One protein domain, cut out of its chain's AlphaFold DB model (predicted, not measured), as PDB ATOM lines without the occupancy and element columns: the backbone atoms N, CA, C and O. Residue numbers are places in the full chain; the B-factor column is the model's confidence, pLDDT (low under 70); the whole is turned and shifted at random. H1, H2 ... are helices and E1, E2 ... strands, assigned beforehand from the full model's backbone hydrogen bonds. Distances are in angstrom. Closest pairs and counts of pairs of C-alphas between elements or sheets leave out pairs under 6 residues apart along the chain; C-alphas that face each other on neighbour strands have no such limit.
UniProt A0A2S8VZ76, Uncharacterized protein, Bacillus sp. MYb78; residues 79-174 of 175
ATOM      1  N   ILE A  79     437.121 639.971 500.196       94.06
ATOM      2  CA  ILE A  79     437.858 638.708 500.110       94.06
ATOM      3  C   ILE A  79     437.133 637.661 500.960       94.06
ATOM      4  O   ILE A  79     436.923 637.865 502.154       94.06
ATOM      5  N   ALA A  80     436.775 636.534 500.348       91.88
ATOM      6  CA  ALA A  80     436.184 635.395 501.042       91.88
ATOM      7  C   ALA A  80     437.255 634.530 501.722       91.88
ATOM      8  O   ALA A  80     437.054 634.057 502.838       91.88
ATOM      9  N   GLU A  81     438.389 634.315 501.051       93.12
ATOM     10  CA  GLU A  81     439.464 633.449 501.537       93.12
ATOM     11  C   GLU A  81     440.824 633.870 500.962       93.12
ATOM     12  O   GLU A  81     440.919 634.372 499.842       93.12
ATOM     13  N   THR A  82     441.894 633.633 501.722       94.44
ATOM     14  CA  THR A  82     443.275 633.760 501.248       94.44
ATOM     15  C   THR A  82     443.860 632.375 500.982       94.44
ATOM     16  O   THR A  82     443.822 631.509 501.853       94.44
ATOM     17  N   VAL A  83     444.446 632.172 499.803       91.62
ATOM     18  CA  VAL A  83     444.931 630.868 499.341       91.62
ATOM     19  C   VAL A  83     446.409 630.939 498.980       91.62
ATOM     20  O   VAL A  83     446.809 631.713 498.113       91.62
ATOM     21  N   ASN A  84     447.212 630.064 499.587       92.69
ATOM     22  CA  ASN A  84     448.610 629.890 499.192       92.69
ATOM     23  C   ASN A  84     448.692 629.209 497.819       92.69
ATOM     24  O   ASN A  84     448.082 628.152 497.598       92.69
ATOM     25  N   ILE A  85     449.460 629.795 496.909       88.06
ATOM     26  CA  ILE A  85     449.531 629.401 495.508       88.06
ATOM     27  C   ILE A  85     450.326 628.106 495.379       88.06
ATOM     28  O   ILE A  85     451.530 628.034 495.604       88.06
ATOM     29  N   ASN A  86     449.635 627.052 494.957       89.50
ATOM     30  CA  ASN A  86     450.235 625.842 494.415       89.50
ATOM     31  C   ASN A  86     449.217 625.125 493.517       89.50
ATOM     32  O   ASN A  86     448.011 625.378 493.587       89.50
ATOM     33  N   LYS A  87     449.692 624.186 492.689       89.62
ATOM     34  CA  LYS A  87     448.841 623.428 491.752       89.62
ATOM     35  C   LYS A  87     447.658 622.743 492.442       89.62
ATOM     36  O   LYS A  87     446.568 622.690 491.876       89.62
ATOM     37  N   THR A  88     447.859 622.213 493.646       91.81
ATOM     38  CA  THR A  88     446.822 621.495 494.397       91.81
ATOM     39  C   THR A  88     445.704 622.434 494.840       91.81
ATOM     40  O   THR A  88     444.535 622.123 494.632       91.81
ATOM     41  N   ASN A  89     446.048 623.591 495.399       90.88
ATOM     42  CA  ASN A  89     445.083 624.586 495.856       90.88
ATOM     43  C   ASN A  89     444.330 625.218 494.683       90.88
ATOM     44  O   ASN A  89     443.105 625.291 494.723       90.88
ATOM     45  N   LEU A  90     445.028 625.550 493.591       88.62
ATOM     46  CA  LEU A  90     444.391 626.058 492.372       88.62
ATOM     47  C   LEU A  90     443.371 625.059 491.804       88.62
ATOM     48  O   LEU A  90     442.242 625.424 491.495       88.62
ATOM     49  N   ARG A  91     443.714 623.764 491.743       88.00
ATOM     50  CA  ARG A  91     442.773 622.720 491.300       88.00
ATOM     51  C   ARG A  91     441.532 622.595 492.186       88.00
ATOM     52  O   ARG A  91     440.514 622.120 491.680       88.00
ATOM     53  N   LYS A  92     441.620 622.955 493.470       87.38
ATOM     54  CA  LYS A  92     440.487 622.924 494.406       87.38
ATOM     55  C   LYS A  92     439.553 624.110 494.198       87.38
ATOM     56  O   LYS A  92     438.351 623.894 494.129       87.38
ATOM     57  N   ILE A  93     440.101 625.322 494.087       86.62
ATOM     58  CA  ILE A  93     439.284 626.537 493.969       86.62
ATOM     59  C   ILE A  93     438.677 626.687 492.574       86.62
ATOM     60  O   ILE A  93     437.531 627.101 492.466       86.62
ATOM     61  N   ILE A  94     439.385 626.268 491.514       85.31
ATOM     62  CA  ILE A  94     438.867 626.332 490.143       85.31
ATOM     63  C   ILE A  94     437.674 625.387 490.019       85.31
ATOM     64  O   ILE A  94     437.824 624.156 489.909       85.31
ATOM     65  N   ARG A  95     436.477 625.972 489.999       79.00
ATOM     66  CA  ARG A  95     435.248 625.263 489.665       79.00
ATOM     67  C   ARG A  95     435.318 624.855 488.199       79.00
ATOM     68  O   ARG A  95     435.709 625.641 487.343       79.00
ATOM     69  N   TRP A  96     434.996 623.599 487.919       81.19
ATOM     70  CA  TRP A  96     435.158 623.023 486.591       81.19
ATOM     71  C   TRP A  96     434.066 622.001 486.325       81.19
ATOM     72  O   TRP A  96     433.795 621.160 487.182       81.19
ATOM     73  N   THR A  97     433.473 622.038 485.136       76.25
ATOM     74  CA  THR A  97     432.516 621.010 484.696       76.25
ATOM     75  C   THR A  97     433.039 620.275 483.469       76.25
ATOM     76  O   THR A  97     433.896 620.776 482.740       76.25
ATOM     77  N   THR A  98     432.524 619.075 483.207       73.69
ATOM     78  CA  THR A  98     432.822 618.305 481.989       73.69
ATOM     79  C   THR A  98     432.002 618.819 480.803       73.69
ATOM     80  O   THR A  98     431.246 618.074 480.183       73.69
ATOM     81  N   SER A  99     432.097 620.118 480.522       74.81
ATOM     82  CA  SER A  99     431.372 620.765 479.433       74.81
ATOM     83  C   SER A  99     432.206 620.806 478.156       74.81
ATOM     84  O   SER A  99     433.415 621.031 478.187       74.81
ATOM     85  N   ARG A 100     431.539 620.652 477.007       74.88
ATOM     86  CA  ARG A 100     432.139 620.894 475.684       74.88
ATOM     87  C   ARG A 100     432.357 622.379 475.375       74.88
ATOM     88  O   ARG A 100     432.953 622.689 474.355       74.88
ATOM     89  N   TYR A 101     431.819 623.264 476.212       75.88
ATOM     90  CA  TYR A 101     431.887 624.720 476.067       75.88
ATOM     91  C   TYR A 101     432.965 625.353 476.954       75.88
ATOM     92  O   TYR A 101     432.963 626.562 477.143       75.88
ATOM     93  N   ASN A 102     433.853 624.545 477.532       78.38
ATOM     94  CA  ASN A 102     435.028 625.066 478.218       78.38
ATOM     95  C   ASN A 102     436.030 625.586 477.182       78.38
ATOM     96  O   ASN A 102     436.343 624.862 476.234       78.38
ATOM     97  N   ASP A 103     436.582 626.776 477.409       83.44
ATOM     98  CA  ASP A 103     437.592 627.361 476.511       83.44
ATOM     99  C   ASP A 103     438.916 626.580 476.549       83.44
ATOM    100  O   ASP A 103     439.648 626.489 475.564       83.44
ATOM    101  N   TYR A 104     439.213 625.978 477.700       87.50
ATOM    102  CA  TYR A 104     440.476 625.301 477.983       87.50
ATOM    103  C   TYR A 104     440.237 623.964 478.685       87.50
ATOM    104  O   TYR A 104     439.112 623.628 479.043       87.50
ATOM    105  N   ARG A 105     441.292 623.178 478.920       88.69
ATOM    106  CA  ARG A 105     441.297 622.095 479.919       88.69
ATOM    107  C   ARG A 105     441.663 622.654 481.296       88.69
ATOM    108  O   ARG A 105     442.426 623.614 481.388       88.69
ATOM    109  N   LYS A 106     441.214 622.001 482.373       88.25
ATOM    110  CA  LYS A 106     441.474 622.458 483.750       88.25
ATOM    111  C   LYS A 106     442.969 622.626 484.036       88.25
ATOM    112  O   LYS A 106     443.383 623.623 484.618       88.25
ATOM    113  N   GLU A 107     443.796 621.677 483.602       90.38
ATOM    114  CA  GLU A 107     445.254 621.734 483.762       90.38
ATOM    115  C   GLU A 107     445.883 622.921 483.030       90.38
ATOM    116  O   GLU A 107     446.846 623.496 483.534       90.38
ATOM    117  N   GLN A 108     445.342 623.295 481.867       90.81
ATOM    118  CA  GLN A 108     445.825 624.450 481.111       90.81
ATOM    119  C   GLN A 108     445.534 625.742 481.869       90.81
ATOM    120  O   GLN A 108     446.432 626.565 481.987       90.81
ATOM    121  N   ILE A 109     444.344 625.874 482.466       88.94
ATOM    122  CA  ILE A 109     444.015 627.021 483.324       88.94
ATOM    123  C   ILE A 109     444.936 627.092 484.537       88.94
ATOM    124  O   ILE A 109     445.463 628.153 484.836       88.94
ATOM    125  N   VAL A 110     445.173 625.974 485.230       90.25
ATOM    126  CA  VAL A 110     446.072 625.964 486.397       90.25
ATOM    127  C   VAL A 110     447.471 626.453 486.016       90.25
ATOM    128  O   VAL A 110     448.059 627.240 486.751       90.25
ATOM    129  N   ASN A 111     448.005 626.002 484.879       91.56
ATOM    130  CA  ASN A 111     449.315 626.450 484.411       91.56
ATOM    131  C   ASN A 111     449.288 627.919 483.968       91.56
ATOM    132  O   ASN A 111     450.183 628.665 484.347       91.56
ATOM    133  N   LEU A 112     448.246 628.343 483.250       88.94
ATOM    134  CA  LEU A 112     448.064 629.731 482.829       88.94
ATOM    135  C   LEU A 112     448.015 630.679 484.030       88.94
ATOM    136  O   LEU A 112     448.715 631.683 484.036       88.94
ATOM    137  N   VAL A 113     447.249 630.330 485.070       86.56
ATOM    138  CA  VAL A 113     447.185 631.091 486.324       86.56
ATOM    139  C   VAL A 113     448.586 631.245 486.903       86.56
ATOM    140  O   VAL A 113     448.997 632.361 487.190       86.56
ATOM    141  N   LEU A 114     449.344 630.151 487.035       88.69
ATOM    142  CA  LEU A 114     450.712 630.197 487.560       88.69
ATOM    143  C   LEU A 114     451.638 631.068 486.702       88.69
ATOM    144  O   LEU A 114     452.455 631.803 487.245       88.69
ATOM    145  N   GLU A 115     451.517 631.006 485.376       88.94
ATOM    146  CA  GLU A 115     452.299 631.845 484.466       88.94
ATOM    147  C   GLU A 115     451.949 633.327 484.594       88.94
ATOM    148  O   GLU A 115     452.855 634.147 484.710       88.94
ATOM    149  N   MET A 116     450.662 633.677 484.610       85.62
ATOM    150  CA  MET A 116     450.200 635.057 484.798       85.62
ATOM    151  C   MET A 116     450.692 635.632 486.128       85.62
ATOM    152  O   MET A 116     451.224 636.736 486.190       85.62
ATOM    153  N   ILE A 117     450.571 634.828 487.179       83.88
ATOM    154  CA  ILE A 117     451.051 635.120 488.523       83.88
ATOM    155  C   ILE A 117     452.567 635.376 488.528       83.88
ATOM    156  O   ILE A 117     453.020 636.347 489.125       83.88
ATOM    157  N   ASN A 118     453.351 634.563 487.812       85.81
ATOM    158  CA  ASN A 118     454.800 634.754 487.688       85.81
ATOM    159  C   ASN A 118     455.183 636.005 486.881       85.81
ATOM    160  O   ASN A 118     456.242 636.575 487.128       85.81
ATOM    161  N   ARG A 119     454.361 636.415 485.906       87.19
ATOM    162  CA  ARG A 119     454.610 637.622 485.100       87.19
ATOM    163  C   ARG A 119     454.314 638.907 485.869       87.19
ATOM    164  O   ARG A 119     454.967 639.908 485.609       87.19
ATOM    165  N   CYS A 120     453.389 638.867 486.833       82.12
ATOM    166  CA  CYS A 120     453.053 640.002 487.700       82.12
ATOM    167  C   CYS A 120     452.680 641.286 486.921       82.12
ATOM    168  O   CYS A 120     452.906 642.403 487.379       82.12
ATOM    169  N   GLU A 121     452.123 641.127 485.720       86.69
ATOM    170  CA  GLU A 121     451.645 642.238 484.897       86.69
ATOM    171  C   GLU A 121     450.227 642.611 485.330       86.69
ATOM    172  O   GLU A 121     449.375 641.734 485.505       86.69
ATOM    173  N   ASN A 122     449.974 643.909 485.509       88.88
ATOM    174  CA  ASN A 122     448.643 644.398 485.847       88.88
ATOM    175  C   ASN A 122     447.661 644.071 484.717       88.88
ATOM    176  O   ASN A 122     447.962 644.260 483.539       88.88
ATOM    177  N   GLY A 123     446.470 643.620 485.087       89.31
ATOM    178  CA  GLY A 123     445.436 643.247 484.134       89.31
ATOM    179  C   GLY A 123     444.521 642.172 484.686       89.31
ATOM    180  O   GLY A 123     444.685 641.691 485.810       89.31
ATOM    181  N   PHE A 124     443.539 641.785 483.885       90.56
ATOM    182  CA  PHE A 124     442.665 640.677 484.220       90.56
ATOM    183  C   PHE A 124     442.507 639.725 483.041       90.56
ATOM    184  O   PHE A 124     442.742 640.077 481.887       90.56
ATOM    185  N   PHE A 125     442.117 638.498 483.348       89.19
ATOM    186  CA  PHE A 125     441.859 637.460 482.366       89.19
ATOM    187  C   PHE A 125     440.580 636.724 482.727       89.19
ATOM    188  O   PHE A 125     440.403 636.311 483.874       89.19
ATOM    189  N   GLU A 126     439.712 636.551 481.737       88.12
ATOM    190  CA  GLU A 126     438.456 635.817 481.838       88.12
ATOM    191  C   GLU A 126     438.559 634.498 481.062       88.12
ATOM    192  O   GLU A 126     439.129 634.446 479.973       88.12
ATOM    193  N   TYR A 127     437.988 633.427 481.615       86.25
ATOM    194  CA  TYR A 127     437.810 632.159 480.905       86.25
ATOM    195  C   TYR A 127     436.511 631.463 481.291       86.25
ATOM    196  O   TYR A 127     436.052 631.531 482.436       86.25
ATOM    197  N   ILE A 128     435.952 630.717 480.341       84.00
ATOM    198  CA  ILE A 128     434.720 629.954 480.510       84.00
ATOM    199  C   ILE A 128     435.043 628.517 480.946       84.00
ATOM    200  O   ILE A 128     435.844 627.816 480.320       84.00
ATOM    201  N   CYS A 129     434.400 628.050 482.022       77.69
ATOM    202  CA  CYS A 129     434.676 626.738 482.636       77.69
ATOM    203  C   CYS A 129     433.428 625.894 482.972       77.69
ATOM    204  O   CYS A 129     433.464 624.983 483.816       77.69
ATOM    205  N   GLY A 130     432.324 626.109 482.247       69.12
ATOM    206  CA  GLY A 130     431.228 625.147 482.256       69.12
ATOM    207  C   GLY A 130     430.019 625.478 481.401       69.12
ATOM    208  O   GLY A 130     430.145 626.104 480.362       69.12
ATOM    209  N   THR A 131     428.840 625.018 481.825       65.06
ATOM    210  CA  THR A 131     427.522 625.444 481.315       65.06
ATOM    211  C   THR A 131     426.532 625.553 482.459       65.06
ATOM    212  O   THR A 131     426.496 624.656 483.302       65.06
ATOM    213  N   TYR A 132     425.693 626.588 482.441       55.53
ATOM    214  CA  TYR A 132     424.472 626.652 483.238       55.53
ATOM    215  C   TYR A 132     423.267 626.533 482.302       55.53
ATOM    216  O   TYR A 132     422.987 627.445 481.531       55.53
ATOM    217  N   SER A 133     422.567 625.402 482.333       49.62
ATOM    218  CA  SER A 133     421.133 625.372 482.042       49.62
ATOM    219  C   SER A 133     420.560 624.021 482.456       49.62
ATOM    220  O   SER A 133     420.664 623.043 481.718       49.62
ATOM    221  N   ASP A 134     419.921 623.992 483.624       43.41
ATOM    222  CA  ASP A 134     418.931 622.964 483.973       43.41
ATOM    223  C   ASP A 134     417.536 623.315 483.407       43.41
ATOM    224  O   ASP A 134     416.552 622.617 483.655       43.41
ATOM    225  N   ASP A 135     417.419 624.391 482.616       45.78
ATOM    226  CA  ASP A 135     416.142 624.859 482.087       45.78
ATOM    227  C   ASP A 135     415.882 624.293 480.683       45.78
ATOM    228  O   ASP A 135     416.268 624.841 479.643       45.78
ATOM    229  N   ILE A 136     415.184 623.155 480.658       49.28
ATOM    230  CA  ILE A 136     414.791 622.415 479.447       49.28
ATOM    231  C   ILE A 136     414.044 623.311 478.436       49.28
ATOM    232  O   ILE A 136     414.089 623.041 477.231       49.28
ATOM    233  N   LYS A 137     413.391 624.391 478.894       55.25
ATOM    234  CA  LYS A 137     412.612 625.307 478.045       55.25
ATOM    235  C   LYS A 137     413.474 626.294 477.254       55.25
ATOM    236  O   LYS A 137     413.034 626.763 476.206       55.25
ATOM    237  N   ASN A 138     414.710 626.544 477.685       49.25
ATOM    238  CA  ASN A 138     415.609 627.536 477.092       49.25
ATOM    239  C   ASN A 138     416.743 626.929 476.248       49.25
ATOM    240  O   ASN A 138     417.752 627.577 475.998       49.25
ATOM    241  N   LYS A 139     416.560 625.719 475.697       44.28
ATOM    242  CA  LYS A 139     417.530 625.064 474.787       44.28
ATOM    243  C   LYS A 139     417.953 625.893 473.558       44.28
ATOM    244  O   LYS A 139     418.931 625.539 472.906       44.28
ATOM    245  N   LYS A 140     417.218 626.955 473.208       42.81
ATOM    246  CA  LYS A 140     417.547 627.863 472.094       42.81
ATOM    247  C   LYS A 140     418.305 629.127 472.529       42.81
ATOM    248  O   LYS A 140     418.886 629.788 471.672       42.81
ATOM    249  N   ALA A 141     418.337 629.452 473.823       42.78
ATOM    250  CA  ALA A 141     419.111 630.565 474.361       42.78
ATOM    251  C   ALA A 141     420.496 630.046 474.780       42.78
ATOM    252  O   ALA A 141     420.628 629.316 475.751       42.78
ATOM    253  N   LYS A 142     421.487 630.365 473.939       43.03
ATOM    254  CA  LYS A 142     422.951 630.301 474.107       43.03
ATOM    255  C   LYS A 142     423.471 629.630 475.391       43.03
ATOM    256  O   LYS A 142     423.227 630.078 476.499       43.03
ATOM    257  N   ASN A 143     424.290 628.600 475.202       44.53
ATOM    258  CA  ASN A 143     425.102 627.975 476.243       44.53
ATOM    259  C   ASN A 143     426.024 629.022 476.891       44.53
ATOM    260  O   ASN A 143     427.068 629.341 476.330       44.53
ATOM    261  N   TYR A 144     425.635 629.564 478.042       52.47
ATOM    262  CA  TYR A 144     426.504 630.398 478.866       52.47
ATOM    263  C   TYR A 144     427.203 629.483 479.871       52.47
ATOM    264  O   TYR A 144     426.570 628.882 480.745       52.47
ATOM    265  N   GLY A 145     428.512 629.300 479.712       58.38
ATOM    266  CA  GLY A 145     429.325 628.804 480.813       58.38
ATOM    267  C   GLY A 145     429.454 629.851 481.903       58.38
ATOM    268  O   GLY A 145     429.296 631.037 481.636       58.38
ATOM    269  N   PHE A 146     429.710 629.420 483.137       71.62
ATOM    270  CA  PHE A 146     430.148 630.372 484.153       71.62
ATOM    271  C   PHE A 146     431.592 630.763 483.837       71.62
ATOM    272  O   PHE A 146     432.406 629.902 483.472       71.62
ATOM    273  N   SER A 147     431.880 632.058 483.932       80.00
ATOM    274  CA  SER A 147     433.219 632.588 483.740       80.00
ATOM    275  C   SER A 147     433.917 632.822 485.073       80.00
ATOM    276  O   SER A 147     433.303 633.105 486.109       80.00
ATOM    277  N   GLN A 148     435.226 632.636 485.045       86.81
ATOM    278  CA  GLN A 148     436.119 632.895 486.160       86.81
ATOM    279  C   GLN A 148     437.130 633.940 485.738       86.81
ATOM    280  O   GLN A 148     437.550 633.970 484.581       86.81
ATOM    281  N   HIS A 149     437.505 634.784 486.693       89.88
ATOM    282  CA  HIS A 149     438.380 635.912 486.432       89.88
ATOM    283  C   HIS A 149     439.612 635.833 487.321       89.88
ATOM    284  O   HIS A 149     439.534 635.470 488.495       89.88
ATOM    285  N   ILE A 150     440.756 636.182 486.752       91.06
ATOM    286  CA  ILE A 150     442.000 636.423 487.479       91.06
ATOM    287  C   ILE A 150     442.290 637.902 487.310       91.06
ATOM    288  O   ILE A 150     442.326 638.363 486.178       91.06
ATOM    289  N   ALA A 151     442.495 638.628 488.402       92.62
ATOM    290  CA  ALA A 151     442.849 640.038 488.392       92.62
ATOM    291  C   ALA A 151     444.185 640.233 489.108       92.62
ATOM    292  O   ALA A 151     444.386 639.714 490.210       92.62
ATOM    293  N   ILE A 152     445.090 640.979 488.486       91.69
ATOM    294  CA  ILE A 152     446.408 641.325 489.012       91.69
ATOM    295  C   ILE A 152     446.495 642.846 489.053       91.69
ATOM    296  O   ILE A 152     446.317 643.509 488.032       91.69
ATOM    297  N   LEU A 153     446.742 643.394 490.238       91.12
ATOM    298  CA  LEU A 153     446.912 644.828 490.446       91.12
ATOM    299  C   LEU A 153     447.971 645.063 491.516       91.12
ATOM    300  O   LEU A 153     447.812 644.637 492.662       91.12
ATOM    301  N   ASP A 154     449.048 645.741 491.134       88.81
ATOM    302  CA  ASP A 154     450.140 646.173 492.009       88.81
ATOM    303  C   ASP A 154     450.725 645.016 492.835       88.81
ATOM    304  O   ASP A 154     450.889 645.090 494.056       88.81
ATOM    305  N   GLY A 155     450.981 643.893 492.159       85.38
ATOM    306  CA  GLY A 155     451.530 642.674 492.758       85.38
ATOM    307  C   GLY A 155     450.553 641.871 493.618       85.38
ATOM    308  O   GLY A 155     450.911 640.806 494.121       85.38
ATOM    309  N   LYS A 156     449.311 642.336 493.781       90.75
ATOM    310  CA  LYS A 156     448.239 641.563 494.412       90.75
ATOM    311  C   LYS A 156     447.488 640.783 493.349       90.75
ATOM    312  O   LYS A 156     447.231 641.293 492.264       90.75
ATOM    313  N   ILE A 157     447.095 639.560 493.687       92.56
ATOM    314  CA  ILE A 157     446.371 638.675 492.778       92.56
ATOM    315  C   ILE A 157     445.055 638.270 493.429       92.56
ATOM    316  O   ILE A 157     445.022 637.793 494.568       92.56
ATOM    317  N   ARG A 158     443.967 638.424 492.680       92.94
ATOM    318  CA  ARG A 158     442.638 637.955 493.052       92.94
ATOM    319  C   ARG A 158     442.111 636.983 492.019       92.94
ATOM    320  O   ARG A 158     442.265 637.189 490.820       92.94
ATOM    321  N   TRP A 159     441.456 635.938 492.494       91.50
ATOM    322  CA  TRP A 159     440.672 635.044 491.657       91.50
ATOM    323  C   TRP A 159     439.200 635.156 492.041       91.50
ATOM    324  O   TRP A 159     438.866 635.173 493.225       91.50
ATOM    325  N   ILE A 160     438.330 635.274 491.044       90.12
ATOM    326  CA  ILE A 160     436.909 635.568 491.219       90.12
ATOM    327  C   ILE A 160     436.100 634.467 490.538       90.12
ATOM    328  O   ILE A 160     436.117 634.337 489.309       90.12
ATOM    329  N   ASP A 161     435.377 633.688 491.342       85.75
ATOM    330  CA  ASP A 161     434.404 632.699 490.872       85.75
ATOM    331  C   ASP A 161     433.063 633.384 490.621       85.75
ATOM    332  O   ASP A 161     432.442 633.853 491.573       85.75
ATOM    333  N   GLY A 162     432.612 633.443 489.365       73.19
ATOM    334  CA  GLY A 162     431.296 633.978 489.012       73.19
ATOM    335  C   GLY A 162     431.157 635.490 489.214       73.19
ATOM    336  O   GLY A 162     430.325 635.925 490.008       73.19
ATOM    337  N   TYR A 163     431.949 636.293 488.495       67.25
ATOM    338  CA  TYR A 163     431.873 637.761 488.539       67.25
ATOM    339  C   TYR A 163     430.441 638.268 488.271       67.25
ATOM    340  O   TYR A 163     429.798 637.833 487.315       67.25
ATOM    341  N   LYS A 164     429.935 639.166 489.129       68.00
ATOM    342  CA  LYS A 164     428.554 639.702 489.116       68.00
ATOM    343  C   LYS A 164     427.448 638.640 489.278       68.00
ATOM    344  O   LYS A 164     426.325 638.839 488.820       68.00
ATOM    345  N   CYS A 165     427.741 637.527 489.952       70.62
ATOM    346  CA  CYS A 165     426.765 636.502 490.337       70.62
ATOM    347  C   CYS A 165     426.416 636.589 491.835       70.62
ATOM    348  O   CYS A 165     427.254 636.960 492.653       70.62
ATOM    349  N   GLU A 166     425.207 636.172 492.224       68.38
ATOM    350  CA  GLU A 166     424.770 636.121 493.633       68.38
ATOM    351  C   GLU A 166     425.667 635.239 494.521       68.38
ATOM    352  O   GLU A 166     425.797 635.478 495.718       68.38
ATOM    353  N   TYR A 167     426.318 634.230 493.934       72.69
ATOM    354  CA  TYR A 167     427.189 633.281 494.638       72.69
ATOM    355  C   TYR A 167     428.679 633.548 494.416       72.69
ATOM    356  O   TYR A 167     429.495 632.631 494.552       72.69
ATOM    357  N   GLN A 168     429.028 634.777 494.038       82.50
ATOM    358  CA  GLN A 168     430.398 635.144 493.732       82.50
ATOM    359  C   GLN A 168     431.325 634.920 494.932       82.50
ATOM    360  O   GLN A 168     431.012 635.304 496.060       82.50
ATOM    361  N   LYS A 169     432.506 634.349 494.680       88.12
ATOM    362  CA  LYS A 169     433.563 634.218 495.692       88.12
ATOM    363  C   LYS A 169     434.871 634.803 495.192       88.12
ATOM    364  O   LYS A 169     435.322 634.471 494.100       88.12
ATOM    365  N   VAL A 170     435.492 635.638 496.020       92.31
ATOM    366  CA  VAL A 170     436.774 636.284 495.723       92.31
ATOM    367  C   VAL A 170     437.853 635.704 496.620       92.31
ATOM    368  O   VAL A 170     437.710 635.679 497.842       92.31
ATOM    369  N   TYR A 171     438.942 635.261 496.011       93.38
ATOM    370  CA  TYR A 171     440.073 634.639 496.679       93.38
ATOM    371  C   TYR A 171     441.309 635.506 496.490       93.38
ATOM    372  O   TYR A 171     441.653 635.850 495.360       93.38
ATOM    373  N   GLU A 172     441.993 635.839 497.579       94.31
ATOM    374  CA  GLU A 172     443.307 636.481 497.523       94.31
ATOM    375  C   GLU A 172     444.383 635.401 497.400       94.31
ATOM    376  O   GLU A 172     444.476 634.516 498.250       94.31
ATOM    377  N   LEU A 173     445.192 635.458 496.345       91.56
ATOM    378  CA  LEU A 173     446.234 634.465 496.096       91.56
ATOM    379  C   LEU A 173     447.583 634.970 496.628       91.56
ATOM    380  O   LEU A 173     448.014 636.067 496.272       91.56
ATOM    381  N   LYS A 174     448.247 634.176 497.479       90.25
ATOM    382  CA  LYS A 174     449.553 634.498 498.088       90.25
ATOM    383  C   LYS A 174     450.619 633.482 497.715       90.25
ATOM    384  O   LYS A 174     450.335 632.288 497.667       90.25
TER     385      LYS A 174
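Overview. This is residues 79 to 174 of the 175 residues of an uncharacterized protein of Bacillus sp. MYb78 (UniProt A0A2S8VZ76). A strongly twisted five-stranded sheet has H2 over one face, along its strands, while short H1 grazes the sheet near E1, E5 and E4. A long loop between E2 and E3 sticks out at residues 134 to 140 and makes much of the length. The printed part has 96 residues, with E1 H1 H2 E2 E3 E4 E5 along the chain and a mixed sheet ordered E1 E5 E4 E3 E2; its class is mixed, helices and strands. It is compact by its radius of gyration of the C-alphas, 14.1 A, yet elongated, spanning 45 by 25 by 22 A.

Along the chain. The sheet holds E1, residues 81 to 84, from C-alpha 81 at (439.464, 633.449, 501.537); E5, residues 169 to 174, 16.2 A, ending at C-alpha 174 at (449.553, 634.498, 498.088); E4, residues 156 to 161, 16.8 A; E3, residues 147 to 153, 19.6 A; and E2, residues 123 to 128, 17.5 A. H1 is residues 87 to 93, and H2 is residues 106 to 119, 20.1 A.

Arrangement. E2 E3 E4 E5 form a meander, each strand the antiparallel neighbour of the one before: N 125 and O 150 are 2.8 A apart, N 151 and O 158 2.8 A, N 171 and O 159 2.8 A. Edge strand E1 is parallel to E5, with N 83 and O 172 2.8 A apart. H2 makes two layers with the sheet, a helix on one face, at a height of 9.3 A over E4 and E3; the closest C-alphas of H2 and E3, Val 113 and Ile 150, are 7.5 A apart. H1 only grazes the sheet with residues 89 to 93. H2 touches H1 with residues 106 to 111 alone, only just about perpendicular at 71 degrees; their closest C-alphas, Leu 90 and Val 110, are 6.2 A apart. In H1 and H2 every O i to N i+4 pair is within hydrogen-bond range.

Size, cuts and confidence. The C-alphas farthest apart, Lys 137 and Asp 154, are 45.2 A apart. The printed part has no cut; the links H1 to H2 and E2 to E3 are long. The model's pLDDT is under 70 at residues 130 to 145, 163 to 164 and 166.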